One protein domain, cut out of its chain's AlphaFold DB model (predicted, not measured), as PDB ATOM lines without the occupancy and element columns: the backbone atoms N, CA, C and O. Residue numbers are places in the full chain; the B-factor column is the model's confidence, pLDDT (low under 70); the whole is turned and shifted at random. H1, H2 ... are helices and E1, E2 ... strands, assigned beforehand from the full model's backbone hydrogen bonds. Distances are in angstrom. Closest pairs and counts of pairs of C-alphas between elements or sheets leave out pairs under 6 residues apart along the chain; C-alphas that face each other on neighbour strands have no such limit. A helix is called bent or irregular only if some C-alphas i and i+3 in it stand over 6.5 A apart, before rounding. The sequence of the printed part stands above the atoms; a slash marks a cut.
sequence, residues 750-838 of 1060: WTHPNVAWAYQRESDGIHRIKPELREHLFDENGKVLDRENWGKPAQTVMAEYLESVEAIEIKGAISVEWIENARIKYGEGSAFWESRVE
ATOM      1  N   TRP A 750     -23.652 -13.574  -9.824       80.44
ATOM      2  CA  TRP A 750     -24.656 -14.435 -10.455       80.44
ATOM      3  C   TRP A 750     -25.708 -13.702 -11.290       80.44
ATOM      4  O   TRP A 750     -26.306 -14.338 -12.150       80.44
ATOM      5  N   THR A 751     -25.951 -12.403 -11.068       70.50
ATOM      6  CA  THR A 751     -26.879 -11.627 -11.917       70.50
ATOM      7  C   THR A 751     -26.213 -11.119 -13.195       70.50
ATOM      8  O   THR A 751     -26.902 -10.667 -14.108       70.50
ATOM      9  N   HIS A 752     -24.886 -11.233 -13.312       67.94
ATOM     10  CA  HIS A 752     -24.158 -10.794 -14.495       67.94
ATOM     11  C   HIS A 752     -24.473 -11.696 -15.714       67.94
ATOM     12  O   HIS A 752     -24.312 -12.922 -15.620       67.94
ATOM     13  N   PRO A 753     -24.849 -11.142 -16.891       58.78
ATOM     14  CA  PRO A 753     -25.311 -11.935 -18.039       58.78
ATOM     15  C   PRO A 753     -24.341 -13.025 -18.522       58.78
ATOM     16  O   PRO A 753     -24.772 -14.070 -19.004       58.78
ATOM     17  N   ASN A 754     -23.030 -12.831 -18.336       71.06
ATOM     18  CA  ASN A 754     -21.993 -13.820 -18.658       71.06
ATOM     19  C   ASN A 754     -22.112 -15.157 -17.921       71.06
ATOM     20  O   ASN A 754     -21.455 -16.115 -18.332       71.06
ATOM     21  N   VAL A 755     -22.805 -15.203 -16.782       82.75
ATOM     22  CA  VAL A 755     -22.763 -16.344 -15.852       82.75
ATOM     23  C   VAL A 755     -24.136 -16.762 -15.336       82.75
ATOM     24  O   VAL A 755     -24.291 -17.923 -14.971       82.75
ATOM     25  N   ALA A 756     -25.144 -15.887 -15.363       81.44
ATOM     26  CA  ALA A 756     -26.502 -16.181 -14.884       81.44
ATOM     27  C   ALA A 756     -27.133 -17.457 -15.494       81.44
ATOM     28  O   ALA A 756     -27.895 -18.159 -14.834       81.44
ATOM     29  N   TRP A 757     -26.772 -17.806 -16.731       91.38
ATOM     30  CA  TRP A 757     -27.183 -19.044 -17.407       91.38
ATOM     31  C   TRP A 757     -26.510 -20.315 -16.859       91.38
ATOM     32  O   TRP A 757     -27.107 -21.390 -16.927       91.38
ATOM     33  N   ALA A 758     -25.280 -20.212 -16.346       92.25
ATOM     34  CA  ALA A 758     -24.408 -21.344 -16.024       92.25
ATOM     35  C   ALA A 758     -24.585 -21.877 -14.597       92.25
ATOM     36  O   ALA A 758     -24.318 -23.050 -14.328       92.25
ATOM     37  N   TYR A 759     -25.016 -21.007 -13.683       93.44
ATOM     38  CA  TYR A 759     -25.125 -21.306 -12.259       93.44
ATOM     39  C   TYR A 759     -26.570 -21.590 -11.841       93.44
ATOM     40  O   TYR A 759     -27.522 -21.036 -12.388       93.44
ATOM     41  N   GLN A 760     -26.722 -22.441 -10.832       92.06
ATOM     42  CA  GLN A 760     -27.952 -22.613 -10.066       92.06
ATOM     43  C   GLN A 760     -27.652 -22.481  -8.574       92.06
ATOM     44  O   GLN A 760     -26.499 -22.597  -8.155       92.06
ATOM     45  N   ARG A 761     -28.686 -22.224  -7.772       90.75
ATOM     46  CA  ARG A 761     -28.572 -22.140  -6.315       90.75
ATOM     47  C   ARG A 761     -28.911 -23.490  -5.694       90.75
ATOM     48  O   ARG A 761     -30.029 -23.969  -5.853       90.75
ATOM     49  N   GLU A 762     -27.949 -24.074  -4.991       87.69
ATOM     50  CA  GLU A 762     -28.089 -25.371  -4.330       87.69
ATOM     51  C   GLU A 762     -28.879 -25.275  -3.013       87.69
ATOM     52  O   GLU A 762     -29.198 -24.185  -2.526       87.69
ATOM     53  N   SER A 763     -29.190 -26.426  -2.409       78.94
ATOM     54  CA  SER A 763     -29.968 -26.528  -1.163       78.94
ATOM     55  C   SER A 763     -29.278 -25.927   0.070       78.94
ATOM     56  O   SER A 763     -29.963 -25.511   1.003       78.94
ATOM     57  N   ASP A 764     -27.947 -25.807   0.065       74.94
ATOM     58  CA  ASP A 764     -27.176 -25.049   1.064       74.94
ATOM     59  C   ASP A 764     -27.170 -23.527   0.803       74.94
ATOM     60  O   ASP A 764     -26.601 -22.748   1.567       74.94
ATOM     61  N   GLY A 765     -27.830 -23.089  -0.272       74.25
ATOM     62  CA  GLY A 765     -28.001 -21.695  -0.646       74.25
ATOM     63  C   GLY A 765     -26.839 -21.082  -1.428       74.25
ATOM     64  O   GLY A 765     -26.939 -19.889  -1.738       74.25
ATOM     65  N   ILE A 766     -25.790 -21.850  -1.750       80.94
ATOM     66  CA  ILE A 766     -24.610 -21.421  -2.521       80.94
ATOM     67  C   ILE A 766     -24.853 -21.650  -4.019       80.94
ATOM     68  O   ILE A 766     -25.496 -22.621  -4.416       80.94
ATOM     69  N   HIS A 767     -24.331 -20.763  -4.871       88.62
ATOM     70  CA  HIS A 767     -24.436 -20.928  -6.322       88.62
ATOM     71  C   HIS A 767     -23.287 -21.776  -6.882       88.62
ATOM     72  O   HIS A 767     -22.105 -21.487  -6.651       88.62
ATOM     73  N   ARG A 768     -23.630 -22.819  -7.643       91.19
ATOM     74  CA  ARG A 768     -22.693 -23.762  -8.281       91.19
ATOM     75  C   ARG A 768     -23.080 -24.006  -9.738       91.19
ATOM     76  O   ARG A 768     -24.205 -23.715 -10.139       91.19
ATOM     77  N   ILE A 769     -22.120 -24.457 -10.547       94.00
ATOM     78  CA  ILE A 769     -22.375 -24.782 -11.956       94.00
ATOM     79  C   ILE A 769     -23.416 -25.896 -12.034       94.00
ATOM     80  O   ILE A 769     -23.267 -26.922 -11.368       94.00
ATOM     81  N   LYS A 770     -24.439 -25.681 -12.866       94.06
ATOM     82  CA  LYS A 770     -25.510 -26.647 -13.124       94.06
ATOM     83  C   LYS A 770     -24.931 -28.019 -13.513       94.06
ATOM     84  O   LYS A 770     -24.013 -28.047 -14.342       94.06
ATOM     85  N   PRO A 771     -25.424 -29.143 -12.957       91.56
ATOM     86  CA  PRO A 771     -24.859 -30.471 -13.199       91.56
ATOM     87  C   PRO A 771     -24.677 -30.808 -14.685       91.56
ATOM     88  O   PRO A 771     -23.601 -31.246 -15.086       91.56
ATOM     89  N   GLU A 772     -25.675 -30.504 -15.516       92.25
ATOM     90  CA  GLU A 772     -25.690 -30.744 -16.964       92.25
ATOM     91  C   GLU A 772     -24.706 -29.872 -17.768       92.25
ATOM     92  O   GLU A 772     -24.442 -30.145 -18.936       92.25
ATOM     93  N   LEU A 773     -24.130 -28.837 -17.151       94.00
ATOM     94  CA  LEU A 773     -23.082 -28.004 -17.746       94.00
ATOM     95  C   LEU A 773     -21.677 -28.374 -17.246       94.00
ATOM     96  O   LEU A 773     -20.685 -27.929 -17.826       94.00
ATOM     97  N   ARG A 774     -21.559 -29.193 -16.191       90.88
ATOM     98  CA  ARG A 774     -20.276 -29.490 -15.536       90.88
ATOM     99  C   ARG A 774     -19.301 -30.214 -16.468       90.88
ATOM    100  O   ARG A 774     -18.176 -29.755 -16.636       90.88
ATOM    101  N   GLU A 775     -19.755 -31.252 -17.167       90.50
ATOM    102  CA  GLU A 775     -18.967 -31.997 -18.172       90.50
ATOM    103  C   GLU A 775     -18.628 -31.176 -19.436       90.50
ATOM    104  O   GLU A 775     -18.025 -31.675 -20.387       90.50
ATOM    105  N   HIS A 776     -19.065 -29.917 -19.502       93.81
ATOM    106  CA  HIS A 776     -18.859 -29.020 -20.640       93.81
ATOM    107  C   HIS A 776     -18.074 -27.756 -20.262       93.81
ATOM    108  O   HIS A 776     -17.697 -26.990 -21.150       93.81
ATOM    109  N   LEU A 777     -17.809 -27.554 -18.969       91.50
ATOM    110  CA  LEU A 777     -17.108 -26.396 -18.410       91.50
ATOM    111  C   LEU A 777     -15.853 -26.776 -17.607       91.50
ATOM    112  O   LEU A 777     -15.085 -25.884 -17.255       91.50
ATOM    113  N   PHE A 778     -15.618 -28.066 -17.348       92.94
ATOM    114  CA  PHE A 778     -14.471 -28.579 -16.593       92.94
ATOM    115  C   PHE A 778     -13.773 -29.734 -17.328       92.94
ATOM    116  O   PHE A 778     -14.380 -30.398 -18.169       92.94
ATOM    117  N   ASP A 779     -12.498 -29.966 -17.010       88.25
ATOM    118  CA  ASP A 779     -11.736 -31.133 -17.462       88.25
ATOM    119  C   ASP A 779     -11.929 -32.367 -16.554       88.25
ATOM    120  O   ASP A 779     -12.599 -32.317 -15.518       88.25
ATOM    121  N   GLU A 780     -11.315 -33.488 -16.942       83.75
ATOM    122  CA  GLU A 780     -11.345 -34.766 -16.208       83.75
ATOM    123  C   GLU A 780     -10.746 -34.699 -14.788       83.75
ATOM    124  O   GLU A 780     -11.010 -35.577 -13.969       83.75
ATOM    125  N   ASN A 781      -9.981 -33.648 -14.475       79.75
ATOM    126  CA  ASN A 781      -9.379 -33.400 -13.163       79.75
ATOM    127  C   ASN A 781     -10.204 -32.399 -12.329       79.75
ATOM    128  O   ASN A 781      -9.797 -32.023 -11.228       79.75
ATOM    129  N   GLY A 782     -11.353 -31.942 -12.839       77.00
ATOM    130  CA  GLY A 782     -12.213 -30.963 -12.181       77.00
ATOM    131  C   GLY A 782     -11.702 -29.520 -12.253       77.00
ATOM    132  O   GLY A 782     -12.201 -28.674 -11.509       77.00
ATOM    133  N   LYS A 783     -10.742 -29.209 -13.133       83.00
ATOM    134  CA  LYS A 783     -10.293 -27.833 -13.390       83.00
ATOM    135  C   LYS A 783     -11.224 -27.168 -14.408       83.00
ATOM    136  O   LYS A 783     -11.591 -27.781 -15.407       83.00
ATOM    137  N   VAL A 784     -11.584 -25.901 -14.188       87.88
ATOM    138  CA  VAL A 784     -12.381 -25.120 -15.150       87.88
ATOM    139  C   VAL A 784     -11.641 -24.952 -16.489       87.88
ATOM    140  O   VAL A 784     -10.429 -24.716 -16.525       87.88
ATOM    141  N   LEU A 785     -12.378 -25.097 -17.590       84.94
ATOM    142  CA  LEU A 785     -11.888 -24.963 -18.960       84.94
ATOM    143  C   LEU A 785     -11.870 -23.498 -19.405       84.94
ATOM    144  O   LEU A 785     -12.827 -22.752 -19.173       84.94
ATOM    145  N   ASP A 786     -10.830 -23.120 -20.150       80.50
ATOM    146  CA  ASP A 786     -10.780 -21.828 -20.836       80.50
ATOM    147  C   ASP A 786     -11.971 -21.694 -21.802       80.50
ATOM    148  O   ASP A 786     -12.415 -22.670 -22.414       80.50
ATOM    149  N   ARG A 787     -12.454 -20.466 -22.006       78.94
ATOM    150  CA  ARG A 787     -13.667 -20.154 -22.789       78.94
ATOM    151  C   ARG A 787     -13.685 -20.690 -24.234       78.94
ATOM    152  O   ARG A 787     -14.766 -20.832 -24.813       78.94
ATOM    153  N   GLU A 788     -12.521 -20.965 -24.822       81.19
ATOM    154  CA  GLU A 788     -12.372 -21.563 -26.162       81.19
ATOM    155  C   GLU A 788     -12.583 -23.092 -26.174       81.19
ATOM    156  O   GLU A 788     -12.953 -23.647 -27.208       81.19
ATOM    157  N   ASN A 789     -12.400 -23.761 -25.029       86.19
ATOM    158  CA  ASN A 789     -12.417 -25.220 -24.874       86.19
ATOM    159  C   ASN A 789     -13.775 -25.784 -24.400       86.19
ATOM    160  O   ASN A 789     -13.931 -26.999 -24.304       86.19
ATOM    161  N   TRP A 790     -14.760 -24.927 -24.107       89.88
ATOM    162  CA  TRP A 790     -16.073 -25.336 -23.587       89.88
ATOM    163  C   TRP A 790     -16.835 -26.274 -24.534       89.88
ATOM    164  O   TRP A 790     -16.900 -26.049 -25.746       89.88
ATOM    165  N   GLY A 791     -17.502 -27.279 -23.966       89.81
ATOM    166  CA  GLY A 791     -18.383 -28.189 -24.693       89.81
ATOM    167  C   GLY A 791     -19.544 -27.452 -25.368       89.81
ATOM    168  O   GLY A 791     -20.093 -26.492 -24.824       89.81
ATOM    169  N   LYS A 792     -19.941 -27.910 -26.565       89.62
ATOM    170  CA  LYS A 792     -20.990 -27.261 -27.376       89.62
ATOM    171  C   LYS A 792     -22.280 -26.930 -26.605       89.62
ATOM    172  O   LYS A 792     -22.741 -25.808 -26.789       89.62
ATOM    173  N   PRO A 793     -22.846 -27.805 -25.745       90.94
ATOM    174  CA  PRO A 793     -24.107 -27.490 -25.071       90.94
ATOM    175  C   PRO A 793     -24.005 -26.265 -24.154       90.94
ATOM    176  O   PRO A 793     -24.899 -25.429 -24.171       90.94
ATOM    177  N   ALA A 794     -22.881 -26.075 -23.452       89.25
ATOM    178  CA  ALA A 794     -22.662 -24.871 -22.648       89.25
ATOM    179  C   ALA A 794     -22.562 -23.600 -23.513       89.25
ATOM    180  O   ALA A 794     -23.072 -22.551 -23.132       89.25
ATOM    181  N   GLN A 795     -21.965 -23.692 -24.709       89.75
ATOM    182  CA  GLN A 795     -21.940 -22.569 -25.654       89.75
ATOM    183  C   GLN A 795     -23.341 -22.232 -26.197       89.75
ATOM    184  O   GLN A 795     -23.648 -21.054 -26.377       89.75
ATOM    185  N   THR A 796     -24.182 -23.245 -26.435       90.38
ATOM    186  CA  THR A 796     -25.578 -23.084 -26.873       90.38
ATOM    187  C   THR A 796     -26.433 -22.431 -25.787       90.38
ATOM    188  O   THR A 796     -27.000 -21.373 -26.041       90.38
ATOM    189  N   VAL A 797     -26.451 -22.979 -24.565       91.88
ATOM    190  CA  VAL A 797     -27.268 -22.453 -23.452       91.88
ATOM    191  C   VAL A 797     -26.890 -21.007 -23.102       91.88
ATOM    192  O   VAL A 797     -27.764 -20.194 -22.812       91.88
ATOM    193  N   MET A 798     -25.601 -20.648 -23.182       87.38
ATOM    194  CA  MET A 798     -25.161 -19.257 -23.028       87.38
ATOM    195  C   MET A 798     -25.737 -18.339 -24.120       87.38
ATOM    196  O   MET A 798     -26.172 -17.231 -23.816       87.38
ATOM    197  N   ALA A 799     -25.712 -18.771 -25.385       80.25
ATOM    198  CA  ALA A 799     -26.186 -17.962 -26.507       80.25
ATOM    199  C   ALA A 799     -27.707 -17.748 -26.451       80.25
ATOM    200  O   ALA A 799     -28.157 -16.609 -26.552       80.25
ATOM    201  N   GLU A 800     -28.467 -18.820 -26.212       87.00
ATOM    202  CA  GLU A 800     -29.929 -18.788 -26.066       87.00
ATOM    203  C   GLU A 800     -30.357 -17.890 -24.894       87.00
ATOM    204  O   GLU A 800     -31.258 -17.062 -25.037       87.00
ATOM    205  N   TYR A 801     -29.669 -17.988 -23.748       82.50
ATOM    206  CA  TYR A 801     -29.913 -17.098 -22.613       82.50
ATOM    207  C   TYR A 801     -29.661 -15.628 -22.959       82.50
ATOM    208  O   TYR A 801     -30.545 -14.803 -22.735       82.50
ATOM    209  N   LEU A 802     -28.485 -15.294 -23.505       60.53
ATOM    210  CA  LEU A 802     -28.125 -13.911 -23.837       60.53
ATOM    211  C   LEU A 802     -29.111 -13.287 -24.836       60.53
ATOM    212  O   LEU A 802     -29.515 -12.144 -24.636       60.53
ATOM    213  N   GLU A 803     -29.550 -14.047 -25.844       63.25
ATOM    214  CA  GLU A 803     -30.594 -13.627 -26.785       63.25
ATOM    215  C   GLU A 803     -31.921 -13.339 -26.057       63.25
ATOM    216  O   GLU A 803     -32.492 -12.264 -26.228       63.25
ATOM    217  N   SER A 804     -32.363 -14.233 -25.160       64.94
ATOM    218  CA  SER A 804     -33.611 -14.070 -24.388       64.94
ATOM    219  C   SER A 804     -33.652 -12.885 -23.410       64.94
ATOM    220  O   SER A 804     -34.743 -12.482 -23.007       64.94
ATOM    221  N   VAL A 805     -32.498 -12.330 -23.018       50.19
ATOM    222  CA  VAL A 805     -32.403 -11.155 -22.127       50.19
ATOM    223  C   VAL A 805     -31.871  -9.906 -22.846       50.19
ATOM    224  O   VAL A 805     -31.445  -8.959 -22.191       50.19
ATOM    225  N   GLU A 806     -31.870  -9.918 -24.186       44.12
ATOM    226  CA  GLU A 806     -31.371  -8.845 -25.064       44.12
ATOM    227  C   GLU A 806     -29.927  -8.383 -24.741       44.12
ATOM    228  O   GLU A 806     -29.547  -7.229 -24.961       44.12
ATOM    229  N   ALA A 807     -29.091  -9.296 -24.232       44.06
ATOM    230  CA  ALA A 807     -27.721  -9.025 -23.801       44.06
ATOM    231  C   ALA A 807     -26.661  -9.654 -24.724       44.06
ATOM    232  O   ALA A 807     -26.937 -10.447 -25.620       44.06
ATOM    233  N   ILE A 808     -25.396  -9.307 -24.479       41.66
ATOM    234  CA  ILE A 808     -24.221  -9.839 -25.184       41.66
ATOM    235  C   ILE A 808     -23.134 -10.248 -24.178       41.66
ATOM    236  O   ILE A 808     -23.100  -9.729 -23.067       41.66
ATOM    237  N   GLU A 809     -22.243 -11.176 -24.552       49.62
ATOM    238  CA  GLU A 809     -21.212 -11.749 -23.662       49.62
ATOM    239  C   GLU A 809     -20.145 -10.702 -23.268       49.62
ATOM    240  O   GLU A 809     -19.106 -10.568 -23.925       49.62
ATOM    241  N   ILE A 810     -20.381  -9.978 -22.167       43.75
ATOM    242  CA  ILE A 810     -19.491  -8.989 -21.536       43.75
ATOM    243  C   ILE A 810     -18.262  -9.663 -20.878       43.75
ATOM    244  O   ILE A 810     -18.015  -9.444 -19.695       43.75
ATOM    245  N   LYS A 811     -17.494 -10.530 -21.571       40.62
ATOM    246  CA  LYS A 811     -16.314 -11.220 -20.978       40.62
ATOM    247  C   LYS A 811     -15.383 -10.267 -20.212       40.62
ATOM    248  O   LYS A 811     -15.353  -9.071 -20.478       40.62
ATOM    249  N   GLY A 812     -14.566 -10.808 -19.312       38.50
ATOM    250  CA  GLY A 812     -13.549 -10.066 -18.561       38.50
ATOM    251  C   GLY A 812     -14.100  -9.138 -17.467       38.50
ATOM    252  O   GLY A 812     -13.534  -9.107 -16.378       38.50
ATOM    253  N   ALA A 813     -15.307  -8.585 -17.639       43.31
ATOM    254  CA  ALA A 813     -16.251  -8.626 -16.526       43.31
ATOM    255  C   ALA A 813     -16.596 -10.100 -16.196       43.31
ATOM    256  O   ALA A 813     -16.322 -11.019 -16.976       43.31
ATOM    257  N   ILE A 814     -17.159 -10.328 -15.008       56.06
ATOM    258  CA  ILE A 814     -17.237 -11.632 -14.324       56.06
ATOM    259  C   ILE A 814     -17.545 -12.812 -15.261       56.06
ATOM    260  O   ILE A 814     -18.539 -12.798 -15.985       56.06
ATOM    261  N   SER A 815     -16.698 -13.845 -15.225       74.81
ATOM    262  CA  SER A 815     -16.781 -15.052 -16.060       74.81
ATOM    263  C   SER A 815     -16.859 -16.325 -15.210       74.81
ATOM    264  O   SER A 815     -16.455 -16.325 -14.048       74.81
ATOM    265  N   VAL A 816     -17.330 -17.432 -15.805       85.25
ATOM    266  CA  VAL A 816     -17.323 -18.761 -15.160       85.25
ATOM    267  C   VAL A 816     -15.921 -19.114 -14.656       85.25
ATOM    268  O   VAL A 816     -15.759 -19.493 -13.503       85.25
ATOM    269  N   GLU A 817     -14.908 -18.916 -15.500       82.50
ATOM    270  CA  GLU A 817     -13.504 -19.197 -15.190       82.50
ATOM    271  C   GLU A 817     -12.993 -18.385 -13.987       82.50
ATOM    272  O   GLU A 817     -12.357 -18.940 -13.096       82.50
ATOM    273  N   TRP A 818     -13.311 -17.085 -13.917       80.44
ATOM    274  CA  TRP A 818     -12.909 -16.233 -12.794       80.44
ATOM    275  C   TRP A 818     -13.588 -16.650 -11.485       80.44
ATOM    276  O   TRP A 818     -12.917 -16.721 -10.455       80.44
ATOM    277  N   ILE A 819     -14.885 -16.976 -11.528       81.06
ATOM    278  CA  ILE A 819     -15.625 -17.456 -10.354       81.06
ATOM    279  C   ILE A 819     -15.034 -18.778  -9.858       81.06
ATOM    280  O   ILE A 819     -14.711 -18.884  -8.681       81.06
ATOM    281  N   GLU A 820     -14.836 -19.775 -10.722       88.31
ATOM    282  CA  GLU A 820     -14.341 -21.084 -10.277       88.31
ATOM    283  C   GLU A 820     -12.869 -21.033  -9.844       88.31
ATOM    284  O   GLU A 820     -12.502 -21.660  -8.850       88.31
ATOM    285  N   ASN A 821     -12.034 -20.200 -10.477       74.44
ATOM    286  CA  ASN A 821     -10.686 -19.917  -9.978       74.44
ATOM    287  C   ASN A 821     -10.717 -19.216  -8.605       74.44
ATOM    288  O   ASN A 821      -9.897 -19.532  -7.744       74.44
ATOM    289  N   ALA A 822     -11.668 -18.306  -8.355       64.25
ATOM    290  CA  ALA A 822     -11.869 -17.717  -7.032       64.25
ATOM    291  C   ALA A 822     -12.397 -18.745  -6.012       64.25
ATOM    292  O   ALA A 822     -11.964 -18.728  -4.860       64.25
ATOM    293  N   ARG A 823     -13.261 -19.677  -6.439       83.38
ATOM    294  CA  ARG A 823     -13.787 -20.783  -5.624       83.38
ATOM    295  C   ARG A 823     -12.658 -21.694  -5.151       83.38
ATOM    296  O   ARG A 823     -12.575 -21.990  -3.965       83.38
ATOM    297  N   ILE A 824     -11.756 -22.071  -6.059       74.31
ATOM    298  CA  ILE A 824     -10.582 -22.909  -5.774       74.31
ATOM    299  C   ILE A 824      -9.551 -22.160  -4.917       74.31
ATOM    300  O   ILE A 824      -9.018 -22.724  -3.966       74.31
ATOM    301  N   LYS A 825      -9.254 -20.892  -5.235       60.94
ATOM    302  CA  LYS A 825      -8.186 -20.126  -4.570       60.94
ATOM    303  C   LYS A 825      -8.568 -19.602  -3.182       60.94
ATOM    304  O   LYS A 825      -7.688 -19.445  -2.340       60.94
ATOM    305  N   TYR A 826      -9.842 -19.274  -2.965       61.00
ATOM    306  CA  TYR A 826     -10.304 -18.593  -1.752       61.00
ATOM    307  C   TYR A 826     -11.451 -19.311  -1.018       61.00
ATOM    308  O   TYR A 826     -11.748 -18.929   0.109       61.00
ATOM    309  N   GLY A 827     -12.115 -20.308  -1.607       70.69
ATOM    310  CA  GLY A 827     -13.218 -21.040  -0.972       70.69
ATOM    311  C   GLY A 827     -14.549 -20.274  -0.897       70.69
ATOM    312  O   GLY A 827     -14.583 -19.052  -0.753       70.69
ATOM    313  N   GLU A 828     -15.662 -21.020  -0.932       78.81
ATOM    314  CA  GLU A 828     -17.072 -20.567  -1.053       78.81
ATOM    315  C   GLU A 828     -17.633 -19.720   0.115       78.81
ATOM    316  O   GLU A 828     -18.842 -19.564   0.261       78.81
ATOM    317  N   GLY A 829     -16.774 -19.192   0.982       69.12
ATOM    318  CA  GLY A 829     -17.159 -18.312   2.087       69.12
ATOM    319  C   GLY A 829     -15.952 -17.674   2.773       69.12
ATOM    320  O   GLY A 829     -15.947 -17.461   3.986       69.12
ATOM    321  N   SER A 830     -14.878 -17.420   2.030       65.81
ATOM    322  CA  SER A 830     -13.894 -16.425   2.460       65.81
ATOM    323  C   SER A 830     -14.490 -15.023   2.384       65.81
ATOM    324  O   SER A 830     -15.451 -14.775   1.656       65.81
ATOM    325  N   ALA A 831     -13.850 -14.067   3.058       64.50
ATOM    326  CA  ALA A 831     -14.209 -12.661   2.917       64.50
ATOM    327  C   ALA A 831     -14.123 -12.167   1.457       64.50
ATOM    328  O   ALA A 831     -14.923 -11.332   1.039       64.50
ATOM    329  N   PHE A 832     -13.196 -12.720   0.658       69.81
ATOM    330  CA  PHE A 832     -13.115 -12.445  -0.778       69.81
ATOM    331  C   PHE A 832     -14.349 -12.966  -1.525       69.81
ATOM    332  O   PHE A 832     -14.925 -12.224  -2.315       69.81
ATOM    333  N   TRP A 833     -14.777 -14.206  -1.266       77.06
ATOM    334  CA  TRP A 833     -15.957 -14.790  -1.905       77.06
ATOM    335  C   TRP A 833     -17.245 -14.046  -1.544       77.06
ATOM    336  O   TRP A 833     -17.976 -13.619  -2.438       77.06
ATOM    337  N   GLU A 834     -17.492 -13.825  -0.249       78.62
ATOM    338  CA  GLU A 834     -18.679 -13.095   0.211       78.62
ATOM    339  C   GLU A 834     -18.724 -11.684  -0.399       78.62
ATOM    340  O   GLU A 834     -19.748 -11.294  -0.955       78.62
ATOM    341  N   SER A 835     -17.600 -10.957  -0.403       72.94
ATOM    342  CA  SER A 835     -17.525  -9.577  -0.904       72.94
ATOM    343  C   SER A 835     -17.565  -9.454  -2.434       72.94
ATOM    344  O   SER A 835     -18.294  -8.619  -2.971       72.94
ATOM    345  N   ARG A 836     -16.779 -10.264  -3.158       69.00
ATOM    346  CA  ARG A 836     -16.538 -10.108  -4.608       69.00
ATOM    347  C   ARG A 836     -17.322 -11.073  -5.491       69.00
ATOM    348  O   ARG A 836     -17.367 -10.848  -6.695       69.00
ATOM    349  N   VAL A 837     -17.939 -12.113  -4.933       77.12
ATOM    350  CA  VAL A 837     -18.779 -13.053  -5.695       77.12
ATOM    351  C   VAL A 837     -20.226 -12.980  -5.219       77.12
ATOM    352  O   VAL A 837     -21.125 -12.721  -6.013       77.12
ATOM    353  N   GLU A 838     -20.470 -13.109  -3.917       84.06
ATOM    354  CA  GLU A 838     -21.821 -12.995  -3.359       84.06
ATOM    355  C   GLU A 838     -22.245 -11.543  -3.059       84.06
ATOM    356  O   GLU A 838     -23.371 -11.347  -2.611       84.06
TER     357      GLU A 838
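What this domain is: This is residues 750 to 838 of the 1060 residues of the protein "DOD-type homing endonuclease domain-containing protein" of Symploca sp. SIO2D2 (UniProt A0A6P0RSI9). Two pairs of helices lie toward opposite ends of a small domain: H1 and H2 meet in a corner, while H3 and H4 fold back on each other as a helical hairpin. Between the pairs along the longest axis lies a short strand hairpin, E1 and E2, and long links join H1 to H2 and H2 to H3. The printed part has 89 residues, in the order E1, E2, H1, H2, H3, H4; under half of them, 43, are in named elements, mostly helix. The two strands are antiparallel. The whole is compact, with a radius of gyration of the C-alphas of 12.7 A and spans of 34 by 30 by 27 A.

How they stand to each other: E1, residues 759 to 761, and E2, residues 767 to 769, form a hairpin, with N 760 and O 768 2.9 A apart, within hydrogen-bond range. H1, residues 771 to 777, touches H2, residues 792 to 804, through residues 792 to 794 of H2 alone; their closest C-alphas, of Leu 773 and Ala 794, are 5.8 A apart. Their lines are only just about perpendicular, at 71 degrees. H3, residues 816 to 826, and H4, residues 831 to 836, touch as a helical hairpin, opposite ways at a shallow tilt of 17 degrees; their closest C-alphas, of Tyr 826 and Trp 833, are 6.8 A apart. E2 and H3 are near each other, while H2 is apart from H3 and H4. Every O i to N i+4 pair is within hydrogen-bond range in H2, H3 and H4; H1 has 1 of 3, and 3 of 4 O i to N i+3 pairs.

Where its parts are: E1 begins at C-alpha 759, (-25.125, -21.306, -12.259), and spans 6.9 A; E2 spans 7.1 A. H1, 10.2 A long, is only just irregular, with C-alphas 772 and 775 6.9 A apart. H2 is 18.5 A long, H3 15.1 A and H4 8.3 A, ending at C-alpha 836, (-16.538, -10.108, -4.608).

The domain as a whole: The farthest C-alphas, of Asn 781 and Glu 806, are 35.0 A apart. The printed part has no cut. The long links hold 14 residues from H1 to H2 and 11 from H2 to H3. The mean pLDDT of the printed part is 77.2, with 23 residues under 70, among them residues 802 to 814.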